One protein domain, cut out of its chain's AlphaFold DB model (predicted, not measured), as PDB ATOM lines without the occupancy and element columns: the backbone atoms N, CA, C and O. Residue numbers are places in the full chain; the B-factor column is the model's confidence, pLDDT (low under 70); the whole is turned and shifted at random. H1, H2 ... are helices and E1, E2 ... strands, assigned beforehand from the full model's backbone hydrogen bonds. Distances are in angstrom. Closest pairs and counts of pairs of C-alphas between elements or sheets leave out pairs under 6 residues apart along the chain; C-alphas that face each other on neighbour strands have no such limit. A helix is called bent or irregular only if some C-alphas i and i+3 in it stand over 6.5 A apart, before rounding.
ATOM      1  N   ASP A   7       8.783  33.903  54.831       86.06
ATOM      2  CA  ASP A   7       8.176  35.176  55.204       86.06
ATOM      3  C   ASP A   7       9.252  36.243  55.385       86.06
ATOM      4  O   ASP A   7       9.089  37.356  54.879       86.06
ATOM      5  N   THR A   8      10.389  35.893  55.993       88.00
ATOM      6  CA  THR A   8      11.550  36.789  56.061       88.00
ATOM      7  C   THR A   8      12.030  37.185  54.666       88.00
ATOM      8  O   THR A   8      12.192  38.372  54.399       88.00
ATOM      9  N   MET A   9      12.157  36.242  53.729       87.19
ATOM     10  CA  MET A   9      12.563  36.555  52.351       87.19
ATOM     11  C   MET A   9      11.574  37.488  51.636       87.19
ATOM     12  O   MET A   9      11.988  38.425  50.955       87.19
ATOM     13  N   TRP A  10      10.265  37.279  51.797       88.75
ATOM     14  CA  TRP A  10       9.269  38.198  51.238       88.75
ATOM     15  C   TRP A  10       9.280  39.572  51.919       88.75
ATOM     16  O   TRP A  10       9.090  40.580  51.241       88.75
ATOM     17  N   ASN A  11       9.525  39.638  53.228       90.38
ATOM     18  CA  ASN A  11       9.633  40.904  53.951       90.38
ATOM     19  C   ASN A  11      10.869  41.700  53.510       90.38
ATOM     20  O   ASN A  11      10.737  42.887  53.218       90.38
ATOM     21  N   THR A  12      12.030  41.052  53.374       89.94
ATOM     22  CA  THR A  12      13.260  41.675  52.852       89.94
ATOM     23  C   THR A  12      13.043  42.226  51.443       89.94
ATOM     24  O   THR A  12      13.469  43.341  51.142       89.94
ATOM     25  N   ARG A  13      12.302  41.494  50.598       90.88
ATOM     26  CA  ARG A  13      11.901  41.963  49.265       90.88
ATOM     27  C   ARG A  13      11.101  43.252  49.314       90.88
ATOM     28  O   ARG A  13      11.395  44.193  48.585       90.88
ATOM     29  N   ASP A  14      10.056  43.266  50.130       91.75
ATOM     30  CA  ASP A  14       9.130  44.391  50.178       91.75
ATOM     31  C   ASP A  14       9.794  45.633  50.769       91.75
ATOM     32  O   ASP A  14       9.629  46.718  50.217       91.75
ATOM     33  N   GLN A  15      10.621  45.462  51.804       92.19
ATOM     34  CA  GLN A  15      11.433  46.542  52.366       92.19
ATOM     35  C   GLN A  15      12.369  47.148  51.318       92.19
ATOM     36  O   GLN A  15      12.407  48.368  51.173       92.19
ATOM     37  N   LEU A  16      13.065  46.310  50.539       91.94
ATOM     38  CA  LEU A  16      13.912  46.775  49.442       91.94
ATOM     39  C   LEU A  16      13.105  47.580  48.416       91.94
ATOM     40  O   LEU A  16      13.507  48.673  48.027       91.94
ATOM     41  N   VAL A  17      11.951  47.067  47.984       92.25
ATOM     42  CA  VAL A  17      11.109  47.736  46.981       92.25
ATOM     43  C   VAL A  17      10.593  49.082  47.491       92.25
ATOM     44  O   VAL A  17      10.589  50.054  46.732       92.25
ATOM     45  N   GLU A  18      10.158  49.167  48.748       93.94
ATOM     46  CA  GLU A  18       9.744  50.438  49.352       93.94
ATOM     47  C   GLU A  18      10.909  51.423  49.463       93.94
ATOM     48  O   GLU A  18      10.760  52.593  49.104       93.94
ATOM     49  N   GLU A  19      12.084  50.957  49.882       93.06
ATOM     50  CA  GLU A  19      13.278  51.793  49.967       93.06
ATOM     51  C   GLU A  19      13.678  52.358  48.597       93.06
ATOM     52  O   GLU A  19      13.899  53.566  48.462       93.06
ATOM     53  N   LEU A  20      13.714  51.513  47.562       91.75
ATOM     54  CA  LEU A  20      14.024  51.931  46.198       91.75
ATOM     55  C   LEU A  20      12.996  52.940  45.678       91.75
ATOM     56  O   LEU A  20      13.386  53.948  45.092       91.75
ATOM     57  N   LYS A  21      11.697  52.732  45.930       91.06
ATOM     58  CA  LYS A  21      10.648  53.698  45.556       91.06
ATOM     59  C   LYS A  21      10.856  55.052  46.228       91.06
ATOM     60  O   LYS A  21      10.853  56.068  45.539       91.06
ATOM     61  N   ASN A  22      11.095  55.065  47.538       92.69
ATOM     62  CA  ASN A  22      11.276  56.299  48.309       92.69
ATOM     63  C   ASN A  22      12.514  57.093  47.869       92.69
ATOM     64  O   ASN A  22      12.525  58.319  47.948       92.69
ATOM     65  N   ARG A  23      13.548  56.406  47.372       90.31
ATOM     66  CA  ARG A  23      14.767  57.026  46.829       90.31
ATOM     67  C   ARG A  23      14.684  57.331  45.329       90.31
ATOM     68  O   ARG A  23      15.651  57.834  44.761       90.31
ATOM     69  N   GLY A  24      13.570  56.998  44.675       88.81
ATOM     70  CA  GLY A  24      13.430  57.080  43.223       88.81
ATOM     71  C   GLY A  24      14.385  56.150  42.469       88.81
ATOM     72  O   GLY A  24      14.730  56.430  41.337       88.81
ATOM     73  N   LEU A  25      14.866  55.068  43.075       89.94
ATOM     74  CA  LEU A  25      15.838  54.123  42.513       89.94
ATOM     75  C   LEU A  25      15.187  52.816  42.030       89.94
ATOM     76  O   LEU A  25      15.870  51.812  41.867       89.94
ATOM     77  N   LEU A  26      13.868  52.792  41.832       90.62
ATOM     78  CA  LEU A  26      13.194  51.591  41.344       90.62
ATOM     79  C   LEU A  26      13.687  51.265  39.921       90.62
ATOM     80  O   LEU A  26      13.641  52.152  39.068       90.62
ATOM     81  N   PRO A  27      14.173  50.042  39.658       90.94
ATOM     82  CA  PRO A  27      14.750  49.718  38.366       90.94
ATOM     83  C   PRO A  27      13.686  49.567  37.280       90.94
ATOM     84  O   PRO A  27      12.528  49.275  37.563       90.94
ATOM     85  N   GLU A  28      14.108  49.716  36.029       91.62
ATOM     86  CA  GLU A  28      13.301  49.429  34.838       91.62
ATOM     87  C   GLU A  28      13.648  48.087  34.199       91.62
ATOM     88  O   GLU A  28      12.797  47.465  33.561       91.62
ATOM     89  N   ARG A  29      14.892  47.638  34.358       92.19
ATOM     90  CA  ARG A  29      15.383  46.356  33.856       92.19
ATOM     91  C   ARG A  29      16.441  45.813  34.803       92.19
ATOM     92  O   ARG A  29      17.236  46.590  35.336       92.19
ATOM     93  N   SER A  30      16.462  44.502  34.991       93.38
ATOM     94  CA  SER A  30      17.367  43.825  35.913       93.38
ATOM     95  C   SER A  30      17.923  42.533  35.322       93.38
ATOM     96  O   SER A  30      17.178  41.717  34.787       93.38
ATOM     97  N   LEU A  31      19.237  42.362  35.438       93.94
ATOM     98  CA  LEU A  31      19.951  41.110  35.252       93.94
ATOM     99  C   LEU A  31      19.992  40.416  36.598       93.94
ATOM    100  O   LEU A  31      20.522  40.993  37.539       93.94
ATOM    101  N   TYR A  32      19.492  39.194  36.681       93.88
ATOM    102  CA  TYR A  32      19.611  38.338  37.849       93.88
ATOM    103  C   TYR A  32      20.534  37.174  37.557       93.88
ATOM    104  O   TYR A  32      20.417  36.540  36.509       93.88
ATOM    105  N   ILE A  33      21.400  36.855  38.513       92.69
ATOM    106  CA  ILE A  33      22.225  35.654  38.482       92.69
ATOM    107  C   ILE A  33      22.112  34.956  39.837       92.69
ATOM    108  O   ILE A  33      22.437  35.530  40.882       92.69
ATOM    109  N   ARG A  34      21.618  33.715  39.826       89.62
ATOM    110  CA  ARG A  34      21.521  32.880  41.027       89.62
ATOM    111  C   ARG A  34      22.791  32.061  41.186       89.62
ATOM    112  O   ARG A  34      23.100  31.226  40.339       89.62
ATOM    113  N   ARG A  35      23.469  32.269  42.310       84.00
ATOM    114  CA  ARG A  35      24.616  31.478  42.746       84.00
ATOM    115  C   ARG A  35      24.210  30.066  43.158       84.00
ATOM    116  O   ARG A  35      23.073  29.815  43.562       84.00
ATOM    117  N   GLU A  36      25.198  29.180  43.180       76.38
ATOM    118  CA  GLU A  36      25.076  27.831  43.739       76.38
ATOM    119  C   GLU A  36      24.714  27.828  45.232       76.38
ATOM    120  O   GLU A  36      23.953  26.974  45.680       76.38
ATOM    121  N   ASP A  37      25.173  28.829  45.995       77.00
ATOM    122  CA  ASP A  37      24.829  28.999  47.417       77.00
ATOM    123  C   ASP A  37      23.359  29.414  47.658       77.00
ATOM    124  O   ASP A  37      22.927  29.581  48.800       77.00
ATOM    125  N   GLY A  38      22.578  29.578  46.585       78.31
ATOM    126  CA  GLY A  38      21.179  29.993  46.616       78.31
ATOM    127  C   GLY A  38      20.975  31.504  46.749       78.31
ATOM    128  O   GLY A  38      19.833  31.967  46.682       78.31
ATOM    129  N   GLY A  39      22.050  32.278  46.907       85.62
ATOM    130  CA  GLY A  39      22.020  33.729  46.843       85.62
ATOM    131  C   GLY A  39      21.793  34.235  45.419       85.62
ATOM    132  O   GLY A  39      22.033  33.538  44.433       85.62
ATOM    133  N   VAL A  40      21.338  35.477  45.309       90.19
ATOM    134  CA  VAL A  40      21.113  36.136  44.023       90.19
ATOM    135  C   VAL A  40      21.854  37.449  43.982       90.19
ATOM    136  O   VAL A  40      21.738  38.274  44.888       90.19
ATOM    137  N   PHE A  41      22.578  37.633  42.891       91.94
ATOM    138  CA  PHE A  41      23.075  38.930  42.496       91.94
ATOM    139  C   PHE A  41      22.189  39.515  41.424       91.94
ATOM    140  O   PHE A  41      21.643  38.789  40.588       91.94
ATOM    141  N   ALA A  42      22.067  40.835  41.448       92.88
ATOM    142  CA  ALA A  42      21.420  41.534  40.367       92.88
ATOM    143  C   ALA A  42      22.161  42.801  39.971       92.88
ATOM    144  O   ALA A  42      22.701  43.505  40.825       92.88
ATOM    145  N   LEU A  43      22.131  43.105  38.679       94.31
ATOM    146  CA  LEU A  43      22.370  44.447  38.174       94.31
ATOM    147  C   LEU A  43      21.061  45.023  37.696       94.31
ATOM    148  O   LEU A  43      20.274  44.320  37.078       94.31
ATOM    149  N   ALA A  44      20.821  46.297  37.960       93.50
ATOM    150  CA  ALA A  44      19.608  46.935  37.499       93.50
ATOM    151  C   ALA A  44      19.861  48.340  36.985       93.50
ATOM    152  O   ALA A  44      20.682  49.070  37.532       93.50
ATOM    153  N   VAL A  45      19.121  48.711  35.947       91.19
ATOM    154  CA  VAL A  45      19.198  50.021  35.303       91.19
ATOM    155  C   VAL A  45      17.860  50.742  35.419       91.19
ATOM    156  O   VAL A  45      16.798  50.126  35.284       91.19
ATOM    157  N   ARG A  46      17.915  52.055  35.646       84.75
ATOM    158  CA  ARG A  46      16.842  53.011  35.322       84.75
ATOM    159  C   ARG A  46      17.119  53.563  33.924       84.75
ATOM    160  O   ARG A  46      18.272  53.845  33.620       84.75
ATOM    161  N   ALA A  47      16.118  53.721  33.060       64.12
ATOM    162  CA  ALA A  47      16.349  54.335  31.748       64.12
ATOM    163  C   ALA A  47      16.318  55.869  31.824       64.12
ATOM    164  O   ALA A  47      16.954  56.539  31.005       64.12
ATOM    165  N   ASP A  48      15.610  56.412  32.818       65.50
ATOM    166  CA  ASP A  48      15.457  57.844  33.095       65.50
ATOM    167  C   ASP A  48      16.580  58.443  33.970       65.50
ATOM    168  O   ASP A  48      16.670  59.664  34.097       65.50
ATOM    169  N   ALA A  49      17.465  57.622  34.543       63.62
ATOM    170  CA  ALA A  49      18.684  58.072  35.214       63.62
ATOM    171  C   ALA A  49      19.849  57.114  34.937       63.62
ATOM    172  O   ALA A  49      19.643  55.906  34.995       63.62
ATOM    173  N   PRO A  50      21.086  57.610  34.739       65.88
ATOM    174  CA  PRO A  50      22.270  56.785  34.474       65.88
ATOM    175  C   PRO A  50      22.770  56.051  35.733       65.88
ATOM    176  O   PRO A  50      23.962  55.907  35.957       65.88
ATOM    177  N   ARG A  51      21.861  55.630  36.617       80.88
ATOM    178  CA  ARG A  51      22.200  54.953  37.867       80.88
ATOM    179  C   ARG A  51      22.016  53.464  37.677       80.88
ATOM    180  O   ARG A  51      20.895  52.990  37.484       80.88
ATOM    181  N   VAL A  52      23.121  52.743  37.782       90.81
ATOM    182  CA  VAL A  52      23.107  51.287  37.849       90.81
ATOM    183  C   VAL A  52      23.167  50.881  39.307       90.81
ATOM    184  O   VAL A  52      23.915  51.450  40.100       90.81
ATOM    185  N   LEU A  53      22.354  49.905  39.673       93.75
ATOM    186  CA  LEU A  53      22.334  49.333  41.006       93.75
ATOM    187  C   LEU A  53      22.910  47.930  40.948       93.75
ATOM    188  O   LEU A  53      22.555  47.156  40.063       93.75
ATOM    189  N   SER A  54      23.748  47.596  41.921       94.06
ATOM    190  CA  SER A  54      24.104  46.211  42.216       94.06
ATOM    191  C   SER A  54      23.381  45.771  43.476       94.06
ATOM    192  O   SER A  54      23.382  46.508  44.462       94.06
ATOM    193  N   PHE A  55      22.795  44.578  43.440       93.38
ATOM    194  CA  PHE A  55      22.137  43.919  44.562       93.38
ATOM    195  C   PHE A  55      22.859  42.615  44.899       93.38
ATOM    196  O   PHE A  55      23.204  41.852  43.999       93.38
ATOM    197  N   ASP A  56      23.032  42.346  46.190       92.06
ATOM    198  CA  ASP A  56      23.497  41.074  46.751       92.06
ATOM    199  C   ASP A  56      22.469  40.597  47.770       92.06
ATOM    200  O   ASP A  56      22.245  41.254  48.794       92.06
ATOM    201  N   TRP A  57      21.830  39.468  47.485       89.44
ATOM    202  CA  TRP A  57      20.801  38.893  48.332       89.44
ATOM    203  C   TRP A  57      21.170  37.470  48.755       89.44
ATOM    204  O   TRP A  57      21.463  36.605  47.933       89.44
ATOM    205  N   ASN A  58      21.100  37.208  50.061       86.69
ATOM    206  CA  ASN A  58      21.366  35.913  50.700       86.69
ATOM    207  C   ASN A  58      20.143  35.322  51.446       86.69
ATOM    208  O   ASN A  58      20.244  34.820  52.564       86.69
ATOM    209  N   GLY A  59      18.951  35.418  50.857       79.00
ATOM    210  CA  GLY A  59      17.690  35.055  51.502       79.00
ATOM    211  C   GLY A  59      17.196  36.061  52.548       79.00
ATOM    212  O   GLY A  59      16.188  36.725  52.321       79.00
ATOM    213  N   ALA A  60      17.886  36.190  53.680       83.81
ATOM    214  CA  ALA A  60      17.405  36.996  54.807       83.81
ATOM    215  C   ALA A  60      17.754  38.488  54.702       83.81
ATOM    216  O   ALA A  60      17.064  39.325  55.276       83.81
ATOM    217  N   SER A  61      18.797  38.839  53.952       87.81
ATOM    218  CA  SER A  61      19.219  40.226  53.765       87.81
ATOM    219  C   SER A  61      19.467  40.532  52.295       87.81
ATOM    220  O   SER A  61      19.866  39.656  51.526       87.81
ATOM    221  N   CYS A  62      19.243  41.790  51.924       89.88
ATOM    222  CA  CYS A  62      19.641  42.327  50.637       89.88
ATOM    223  C   CYS A  62      20.457  43.597  50.869       89.88
ATOM    224  O   CYS A  62      20.047  44.481  51.621       89.88
ATOM    225  N   ARG A  63      21.623  43.675  50.234       91.62
ATOM    226  CA  ARG A  63      22.439  44.887  50.174       91.62
ATOM    227  C   ARG A  63      22.403  45.404  48.753       91.62
ATOM    228  O   ARG A  63      22.500  44.612  47.821       91.62
ATOM    229  N   TYR A  64      22.325  46.718  48.597       92.88
ATOM    230  CA  TYR A  64      22.470  47.337  47.291       92.88
ATOM    231  C   TYR A  64      23.395  48.547  47.336       92.88
ATOM    232  O   TYR A  64      23.591  49.163  48.386       92.88
ATOM    233  N   ARG A  65      23.983  48.869  46.188       92.56
ATOM    234  CA  ARG A  65      24.817  50.057  45.995       92.56
ATOM    235  C   ARG A  65      24.571  50.655  44.616       92.56
ATOM    236  O   ARG A  65      24.272  49.919  43.677       92.56
ATOM    237  N   VAL A  66      24.703  51.973  44.518       92.62
ATOM    238  CA  VAL A  66      24.762  52.682  43.234       92.62
ATOM    239  C   VAL A  66      26.177  52.531  42.684       92.62
ATOM    240  O   VAL A  66      27.130  52.639  43.453       92.62
ATOM    241  N   LEU A  67      26.287  52.228  41.396       92.94
ATOM    242  CA  LEU A  67      27.543  52.150  40.659       92.94
ATOM    243  C   LEU A  67      27.673  53.386  39.773       92.94
ATOM    244  O   LEU A  67      26.690  53.789  39.145       92.94
ATOM    245  N   GLU A  68      28.870  53.961  39.726       89.81
ATOM    246  CA  GLU A  68      29.129  55.229  39.032       89.81
ATOM    247  C   GLU A  68      29.660  55.010  37.607       89.81
ATOM    248  O   GLU A  68      29.266  55.710  36.681       89.81
ATOM    249  N   ASN A  69      30.531  54.019  37.416       91.38
ATOM    250  CA  ASN A  69      31.107  53.626  36.129       91.38
ATOM    251  C   ASN A  69      31.127  52.088  35.978       91.38
ATOM    252  O   ASN A  69      32.200  51.463  35.919       91.38
ATOM    253  N   PRO A  70      29.944  51.450  35.968       93.12
ATOM    254  CA  PRO A  70      29.814  50.004  35.918       93.12
ATOM    255  C   PRO A  70      30.225  49.424  34.563       93.12
ATOM    256  O   PRO A  70      29.870  49.951  33.510       93.12
ATOM    257  N   HIS A  71      30.877  48.268  34.574       92.88
ATOM    258  CA  HIS A  71      31.048  47.437  33.384       92.88
ATOM    259  C   HIS A  71      31.150  45.956  33.742       92.88
ATOM    260  O   HIS A  71      31.392  45.586  34.892       92.88
ATOM    261  N   ALA A 120      21.516  29.948  36.991       89.44
ATOM    262  CA  ALA A 120      20.312  30.657  36.567       89.44
ATOM    263  C   ALA A 120      20.653  32.113  36.247       89.44
ATOM    264  O   ALA A 120      21.092  32.838  37.142       89.44
ATOM    265  N   VAL A 121      20.423  32.529  35.004       90.88
ATOM    266  CA  VAL A 121      20.653  33.891  34.512       90.88
ATOM    267  C   VAL A 121      19.352  34.390  33.899       90.88
ATOM    268  O   VAL A 121      18.745  33.684  33.109       90.88
ATOM    269  N   ALA A 122      18.899  35.590  34.250       90.25
ATOM    270  CA  ALA A 122      17.695  36.154  33.648       90.25
ATOM    271  C   ALA A 122      17.807  37.656  33.450       90.25
ATOM    272  O   ALA A 122      18.253  38.382  34.332       90.25
ATOM    273  N   ASP A 123      17.313  38.116  32.311       91.00
ATOM    274  CA  ASP A 123      17.204  39.523  31.969       91.00
ATOM    275  C   ASP A 123      15.729  39.915  31.904       91.00
ATOM    276  O   ASP A 123      15.002  39.484  31.008       91.00
ATOM    277  N   LEU A 124      15.278  40.692  32.886       88.44
ATOM    278  CA  LEU A 124      13.865  40.974  33.109       88.44
ATOM    279  C   LEU A 124      13.604  42.476  33.093       88.44
ATOM    280  O   LEU A 124      14.268  43.249  33.780       88.44
ATOM    281  N   LEU A 125      12.578  42.898  32.356       88.50
ATOM    282  CA  LEU A 125      11.998  44.227  32.542       88.50
ATOM    283  C   LEU A 125      11.267  44.281  33.884       88.50
ATOM    284  O   LEU A 125      10.647  43.299  34.276       88.50
ATOM    285  N   PHE A 126      11.220  45.438  34.544       84.62
ATOM    286  CA  PHE A 126      10.593  45.587  35.859       84.62
ATOM    287  C   PHE A 126       9.138  45.126  35.877       84.62
ATOM    288  O   PHE A 126       8.686  44.607  36.883       84.62
ATOM    289  N   ARG A 127       8.396  45.266  34.771       84.50
ATOM    290  CA  ARG A 127       7.014  44.759  34.624       84.50
ATOM    291  C   ARG A 127       6.920  43.223  34.573       84.50
ATOM    292  O   ARG A 127       5.890  42.655  34.924       84.50
ATOM    293  N   GLU A 128       7.980  42.564  34.127       86.25
ATOM    294  CA  GLU A 128       8.127  41.107  34.022       86.25
ATOM    295  C   GLU A 128       8.892  40.522  35.220       86.25
ATOM    296  O   GLU A 128       8.807  39.321  35.480       86.25
ATOM    297  N   ASP A 129       9.577  41.374  35.982       87.06
ATOM    298  CA  ASP A 129      10.334  41.055  37.183       87.06
ATOM    299  C   ASP A 129       9.408  40.676  38.343       87.06
ATOM    300  O   ASP A 129       9.169  41.435  39.281       87.06
ATOM    301  N   ARG A 130       8.907  39.441  38.297       81.88
ATOM    302  CA  ARG A 130       8.087  38.836  39.357       81.88
ATOM    303  C   ARG A 130       8.808  38.724  40.694       81.88
ATOM    304  O   ARG A 130       8.170  38.379  41.692       81.88
ATOM    305  N   PHE A 131      10.110  38.963  40.717       84.75
ATOM    306  CA  PHE A 131      10.892  38.951  41.926       84.75
ATOM    307  C   PHE A 131      10.706  40.263  42.707       84.75
ATOM    308  O   PHE A 131      10.280  40.209  43.865       84.75
ATOM    309  N   LEU A 132      10.891  41.425  42.072       87.81
ATOM    310  CA  LEU A 132      10.654  42.732  42.703       87.81
ATOM    311  C   LEU A 132       9.185  43.177  42.645       87.81
ATOM    312  O   LEU A 132       8.677  43.775  43.595       87.81
ATOM    313  N   ASN A 133       8.477  42.877  41.557       86.88
ATOM    314  CA  ASN A 133       7.130  43.387  41.289       86.88
ATOM    315  C   ASN A 133       6.000  42.384  41.589       86.88
ATOM    316  O   ASN A 133       4.817  42.730  41.513       86.88
ATOM    317  N   GLY A 134       6.352  41.127  41.872       85.25
ATOM    318  CA  GLY A 134       5.394  40.034  41.941       85.25
ATOM    319  C   GLY A 134       4.621  39.981  43.255       85.25
ATOM    320  O   GLY A 134       5.071  40.411  44.317       85.25
ATOM    321  N   ARG A 135       3.431  39.376  43.214       86.69
ATOM    322  CA  ARG A 135       2.645  39.114  44.429       86.69
ATOM    323  C   ARG A 135       3.339  38.068  45.305       86.69
ATOM    324  O   ARG A 135       3.870  37.085  44.787       86.69
ATOM    325  N   ARG A 136       3.267  38.248  46.632       88.31
ATOM    326  CA  ARG A 136       3.717  37.243  47.610       88.31
ATOM    327  C   ARG A 136       3.023  35.902  47.347       88.31
ATOM    328  O   ARG A 136       1.818  35.859  47.090       88.31
ATOM    329  N   LYS A 137       3.777  34.808  47.449       83.62
ATOM    330  CA  LYS A 137       3.272  33.434  47.324       83.62
ATOM    331  C   LYS A 137       3.786  32.590  48.488       83.62
ATOM    332  O   LYS A 137       4.994  32.479  48.700       83.62
ATOM    333  N   LYS A 138       2.855  31.996  49.238       80.50
ATOM    334  CA  LYS A 138       3.162  31.162  50.406       80.50
ATOM    335  C   LYS A 138       3.983  29.937  49.994       80.50
ATOM    336  O   LYS A 138       3.663  29.303  48.992       80.50
ATOM    337  N   GLY A 139       5.009  29.604  50.778       79.50
ATOM    338  CA  GLY A 139       5.845  28.417  50.554       79.50
ATOM    339  C   GLY A 139       6.765  28.507  49.335       79.50
ATOM    340  O   GLY A 139       7.236  27.484  48.856       79.50
ATOM    341  N   THR A 140       7.001  29.714  48.813       77.75
ATOM    342  CA  THR A 140       7.930  29.942  47.702       77.75
ATOM    343  C   THR A 140       8.914  31.040  48.058       77.75
ATOM    344  O   THR A 140       8.553  32.000  48.741       77.75
ATOM    345  N   VAL A 141      10.129  30.920  47.534       73.38
ATOM    346  CA  VAL A 141      11.105  32.009  47.509       73.38
ATOM    347  C   VAL A 141      10.865  32.883  46.288       73.38
ATOM    348  O   VAL A 141      10.604  32.357  45.202       73.38
ATOM    349  N   PRO A 142      11.069  34.200  46.415       71.62
ATOM    350  CA  PRO A 142      10.953  35.115  45.287       71.62
ATOM    351  C   PRO A 142      11.885  34.732  44.112       71.62
ATOM    352  O   PRO A 142      11.496  34.819  42.952       71.62
ATOM    353  N   HIS A 143      13.091  34.243  44.428       75.25
ATOM    354  CA  HIS A 143      14.194  33.999  43.493       75.25
ATOM    355  C   HIS A 143      14.178  32.636  42.777       75.25
ATOM    356  O   HIS A 143      14.917  32.431  41.816       75.25
ATOM    357  N   TRP A 144      13.376  31.665  43.232       70.94
ATOM    358  CA  TRP A 144      13.332  30.330  42.602       70.94
ATOM    359  C   TRP A 144      12.605  30.304  41.258       70.94
ATOM    360  O   TRP A 144      12.499  29.255  40.637       70.94
ATOM    361  N   GLN A 145      12.128  31.454  40.787       68.69
ATOM    362  CA  GLN A 145      11.580  31.590  39.441       68.69
ATOM    363  C   GLN A 145      12.673  31.637  38.365       68.69
ATOM    364  O   GLN A 145      12.355  31.521  37.187       68.69
ATOM    365  N   LEU A 146      13.938  31.806  38.765       81.56
ATOM    366  CA  LEU A 146      15.082  31.784  37.864       81.56
ATOM    367  C   LEU A 146      15.459  30.335  37.541       81.56
ATOM    368  O   LEU A 146      15.737  29.538  38.448       81.56
ATOM    369  N   CYS A 147      15.491  30.021  36.251       83.69
ATOM    370  CA  CYS A 147      15.937  28.739  35.720       83.69
ATOM    371  C   CYS A 147      17.303  28.907  35.039       83.69
ATOM    372  O   CYS A 147      17.601  30.002  34.561       83.69
ATOM    373  N   PRO A 148      18.145  27.859  35.015       88.06
ATOM    374  CA  PRO A 148      19.326  27.849  34.167       88.06
ATOM    375  C   PRO A 148      18.953  28.013  32.699       88.06
ATOM    376  O   PRO A 148      17.971  27.426  32.242       88.06
ATOM    377  N   GLU A 149      19.752  28.802  31.995       91.69
ATOM    378  CA  GLU A 149      19.617  29.051  30.563       91.69
ATOM    379  C   GLU A 149      20.680  28.257  29.795       91.69
ATOM    380  O   GLU A 149      21.683  27.820  30.371       91.69
ATOM    381  N   ASP A 150      20.464  28.055  28.498       91.81
ATOM    382  CA  ASP A 150      21.484  27.479  27.621       91.81
ATOM    383  C   ASP A 150      22.627  28.468  27.324       91.81
ATOM    384  O   ASP A 150      22.607  29.636  27.722       91.81
ATOM    385  N   GLU A 151      23.664  27.962  26.661       91.38
ATOM    386  CA  GLU A 151      24.901  28.693  26.383       91.38
ATOM    387  C   GLU A 151      24.650  29.939  25.533       91.38
ATOM    388  O   GLU A 151      24.985  31.048  25.951       91.38
ATOM    389  N   GLN A 152      23.960  29.768  24.401       92.88
ATOM    390  CA  GLN A 152      23.615  30.860  23.495       92.88
ATOM    391  C   GLN A 152      22.827  31.948  24.229       92.88
ATOM    392  O   GLN A 152      23.084  33.143  24.069       92.88
ATOM    393  N   ARG A 153      21.869  31.551  25.069       92.38
ATOM    394  CA  ARG A 153      21.038  32.500  25.795       92.38
ATOM    395  C   ARG A 153      21.824  33.266  26.855       92.38
ATOM    396  O   ARG A 153      21.592  34.468  27.018       92.38
ATOM    397  N   CYS A 154      22.758  32.610  27.542       91.62
ATOM    398  CA  CYS A 154      23.676  33.275  28.467       91.62
ATOM    399  C   CYS A 154      24.509  34.345  27.745       91.62
ATOM    400  O   CYS A 154      24.556  35.488  28.205       91.62
ATOM    401  N   GLU A 155      25.099  34.010  26.594       91.75
ATOM    402  CA  GLU A 155      25.889  34.949  25.787       91.75
ATOM    403  C   GLU A 155      25.065  36.155  25.325       91.75
ATOM    404  O   GLU A 155      25.481  37.303  25.498       91.75
ATOM    405  N   GLU A 156      23.864  35.915  24.788       93.94
ATOM    406  CA  GLU A 156      22.957  36.974  24.334       93.94
ATOM    407  C   GLU A 156      22.608  37.948  25.462       93.94
ATOM    408  O   GLU A 156      22.656  39.169  25.271       93.94
ATOM    409  N   ILE A 157      22.261  37.416  26.640       93.19
ATOM    410  CA  ILE A 157      21.931  38.223  27.815       93.19
ATOM    411  C   ILE A 157      23.138  39.071  28.215       93.19
ATOM    412  O   ILE A 157      23.004  40.287  28.380       93.19
ATOM    413  N   ILE A 158      24.322  38.468  28.333       91.75
ATOM    414  CA  ILE A 158      25.511  39.200  28.773       91.75
ATOM    415  C   ILE A 158      25.899  40.282  27.754       91.75
ATOM    416  O   ILE A 158      26.141  41.422  28.150       91.75
ATOM    417  N   ALA A 159      25.857  39.987  26.451       92.38
ATOM    418  CA  ALA A 159      26.159  40.952  25.390       92.38
ATOM    419  C   ALA A 159      25.156  42.121  25.330       92.38
ATOM    420  O   ALA A 159      25.488  43.242  24.925       92.38
ATOM    421  N   VAL A 160      23.892  41.895  25.701       92.94
ATOM    422  CA  VAL A 160      22.920  42.983  25.877       92.94
ATOM    423  C   VAL A 160      23.319  43.866  27.055       92.94
ATOM    424  O   VAL A 160      23.318  45.090  26.920       92.94
ATOM    425  N   TRP A 161      23.693  43.267  28.182       92.31
ATOM    426  CA  TRP A 161      24.060  44.006  29.385       92.31
ATOM    427  C   TRP A 161      25.369  44.777  29.248       92.31
ATOM    428  O   TRP A 161      25.425  45.932  29.661       92.31
ATOM    429  N   GLU A 162      26.376  44.220  28.582       92.12
ATOM    430  CA  GLU A 162      27.608  44.939  28.251       92.12
ATOM    431  C   GLU A 162      27.312  46.220  27.449       92.12
ATOM    432  O   GLU A 162      27.739  47.313  27.827       92.12
ATOM    433  N   ARG A 163      26.487  46.116  26.396       90.94
ATOM    434  CA  ARG A 163      26.073  47.272  25.584       90.94
ATOM    435  C   ARG A 163      25.238  48.281  26.367       90.94
ATOM    436  O   ARG A 163      25.402  49.484  26.170       90.94
ATOM    437  N   LEU A 164      24.342  47.812  27.237       90.06
ATOM    438  CA  LEU A 164      23.539  48.688  28.092       90.06
ATOM    439  C   LEU A 164      24.427  49.502  29.033       90.06
ATOM    440  O   LEU A 164      24.263  50.718  29.100       90.06
ATOM    441  N   LEU A 165      25.380  48.861  29.712       90.50
ATOM    442  CA  LEU A 165      26.291  49.543  30.633       90.50
ATOM    443  C   LEU A 165      27.206  50.530  29.897       90.50
ATOM    444  O   LEU A 165      27.359  51.665  30.345       90.50
ATOM    445  N   ALA A 166      27.720  50.165  28.719       88.69
ATOM    446  CA  ALA A 166      28.479  51.093  27.878       88.69
ATOM    447  C   ALA A 166      27.652  52.333  27.481       88.69
ATOM    448  O   ALA A 166      28.156  53.455  27.507       88.69
ATOM    449  N   GLY A 167      26.369  52.147  27.155       86.81
ATOM    450  CA  GLY A 167      25.450  53.242  26.845       86.81
ATOM    451  C   GLY A 167      25.097  54.119  28.051       86.81
ATOM    452  O   GLY A 167      24.822  55.304  27.868       86.81
ATOM    453  N   VAL A 168      25.114  53.564  29.267       85.19
ATOM    454  CA  VAL A 168      24.943  54.328  30.512       85.19
ATOM    455  C   VAL A 168      26.166  55.204  30.780       85.19
ATOM    456  O   VAL A 168      25.995  56.388  31.041       85.19
ATOM    457  N   ASN A 169      27.378  54.664  30.627       82.69
ATOM    458  CA  ASN A 169      28.629  55.392  30.890       82.69
ATOM    459  C   ASN A 169      28.919  56.519  29.880       82.69
ATOM    460  O   ASN A 169      29.782  57.358  30.121       82.69
ATOM    461  N   ALA A 170      28.236  56.530  28.730       78.69
ATOM    462  CA  ALA A 170      28.408  57.536  27.681       78.69
ATOM    463  C   ALA A 170      27.511  58.782  27.838       78.69
ATOM    464  O   ALA A 170      27.599  59.688  27.006       78.69
ATOM    465  N   ARG A 171      26.617  58.811  28.837       68.12
ATOM    466  CA  ARG A 171      25.661  59.904  29.097       68.12
ATOM    467  C   ARG A 171      26.143  60.821  30.211       68.12
ATOM    468  O   ARG A 171      25.869  62.035  30.087       68.12
TER     469      ARG A 171
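This is residues 7 to 71 and 120 to 171 of the 171 residues of an uncharacterized protein of bioreactor metagenome (UniProt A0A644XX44). A twisted sheet of five strands stands in the middle, with the long helix H3 laid slantwise over one face, across E5, E1 and E2, and H1 on the other face toward the E4 edge. The long link of residues 126 to 141 and the small helix H2 lie on the same side as H1. The printed part has 117 residues, with three named helices and five named strands in the order H1, E1, E2, E3, E4, E5, H2, H3. The sheet's order is E4, E3, E2, E1, E5, antiparallel throughout, and the class is mixed, helices and strands. The whole is compact, with a radius of gyration of the C-alphas of 13.9 A and spans of 42 by 37 by 23 A.

The strands are E1, residues 29 to 34; E2, 40 to 45; E3, 52 to 57; E4, 62 to 67; and E5, 120 to 125. E1 and E2 each measure 16.5 A from first to last C-alpha, E3 and E5 16.4 A, and E4 16.1 A. H3, residues 151 to 169, is 27.3 A long and ends with C-alpha 169 at (28.629, 55.392, 30.890). H1, residues 7 to 22, is 22.4 A long and begins with C-alpha 7 at (8.176, 35.176, 55.204). H2, residues 142 to 145, is 6.9 A long and only just irregular, its C-alphas 142 and 145 being 6.9 A apart.

E1 to E4 form a meander, each strand the antiparallel neighbour of the one before. N 31 and O 43, 2.8 A apart, are within hydrogen-bond range between E1 and E2, as are N 55 and O 42 between E3 and E2, 2.8 A, and N 56 and O 63 between E3 and E4, 2.8 A. Edge strand E5 is the antiparallel neighbour of E1, with N 32 and O 122 at 2.8 A. H3 on one face and H1 on the other give three layers, helices on both faces of a sheet. H3 has a height over the sheet of 9.7 A and stands at 47 degrees to E1 on the local plane; its closest C-alphas to E5 are those of Ile 157 and Asp 123, 6.4 A. The closest C-alphas of H1 and E4 are those of Thr 12 and Cys 62, 6.8 A. H1, with residues 9 to 13 alone, only just touches H2, with 3 pairs of C-alphas within 8 A, the closest those of Trp 10 and Pro 142, 6.9 A. H2 only grazes the sheet, with residues 143 to 145. H1 and H3 are apart. In H1 and H3 every O i to N i+4 pair is within hydrogen-bond range; H2 is too short for such a pair.

The two C-alphas farthest apart are those of Gly 139 and Ala 170, 43.4 A. Residues 72 to 119 are not printed, and C-alphas 71 and 120 are 20.2 A apart across the cut. The link from E5 to H2 is long, 16 residues. The mean pLDDT of the printed part is 87.3; residues 47 to 50, 145 and 171 are under 70.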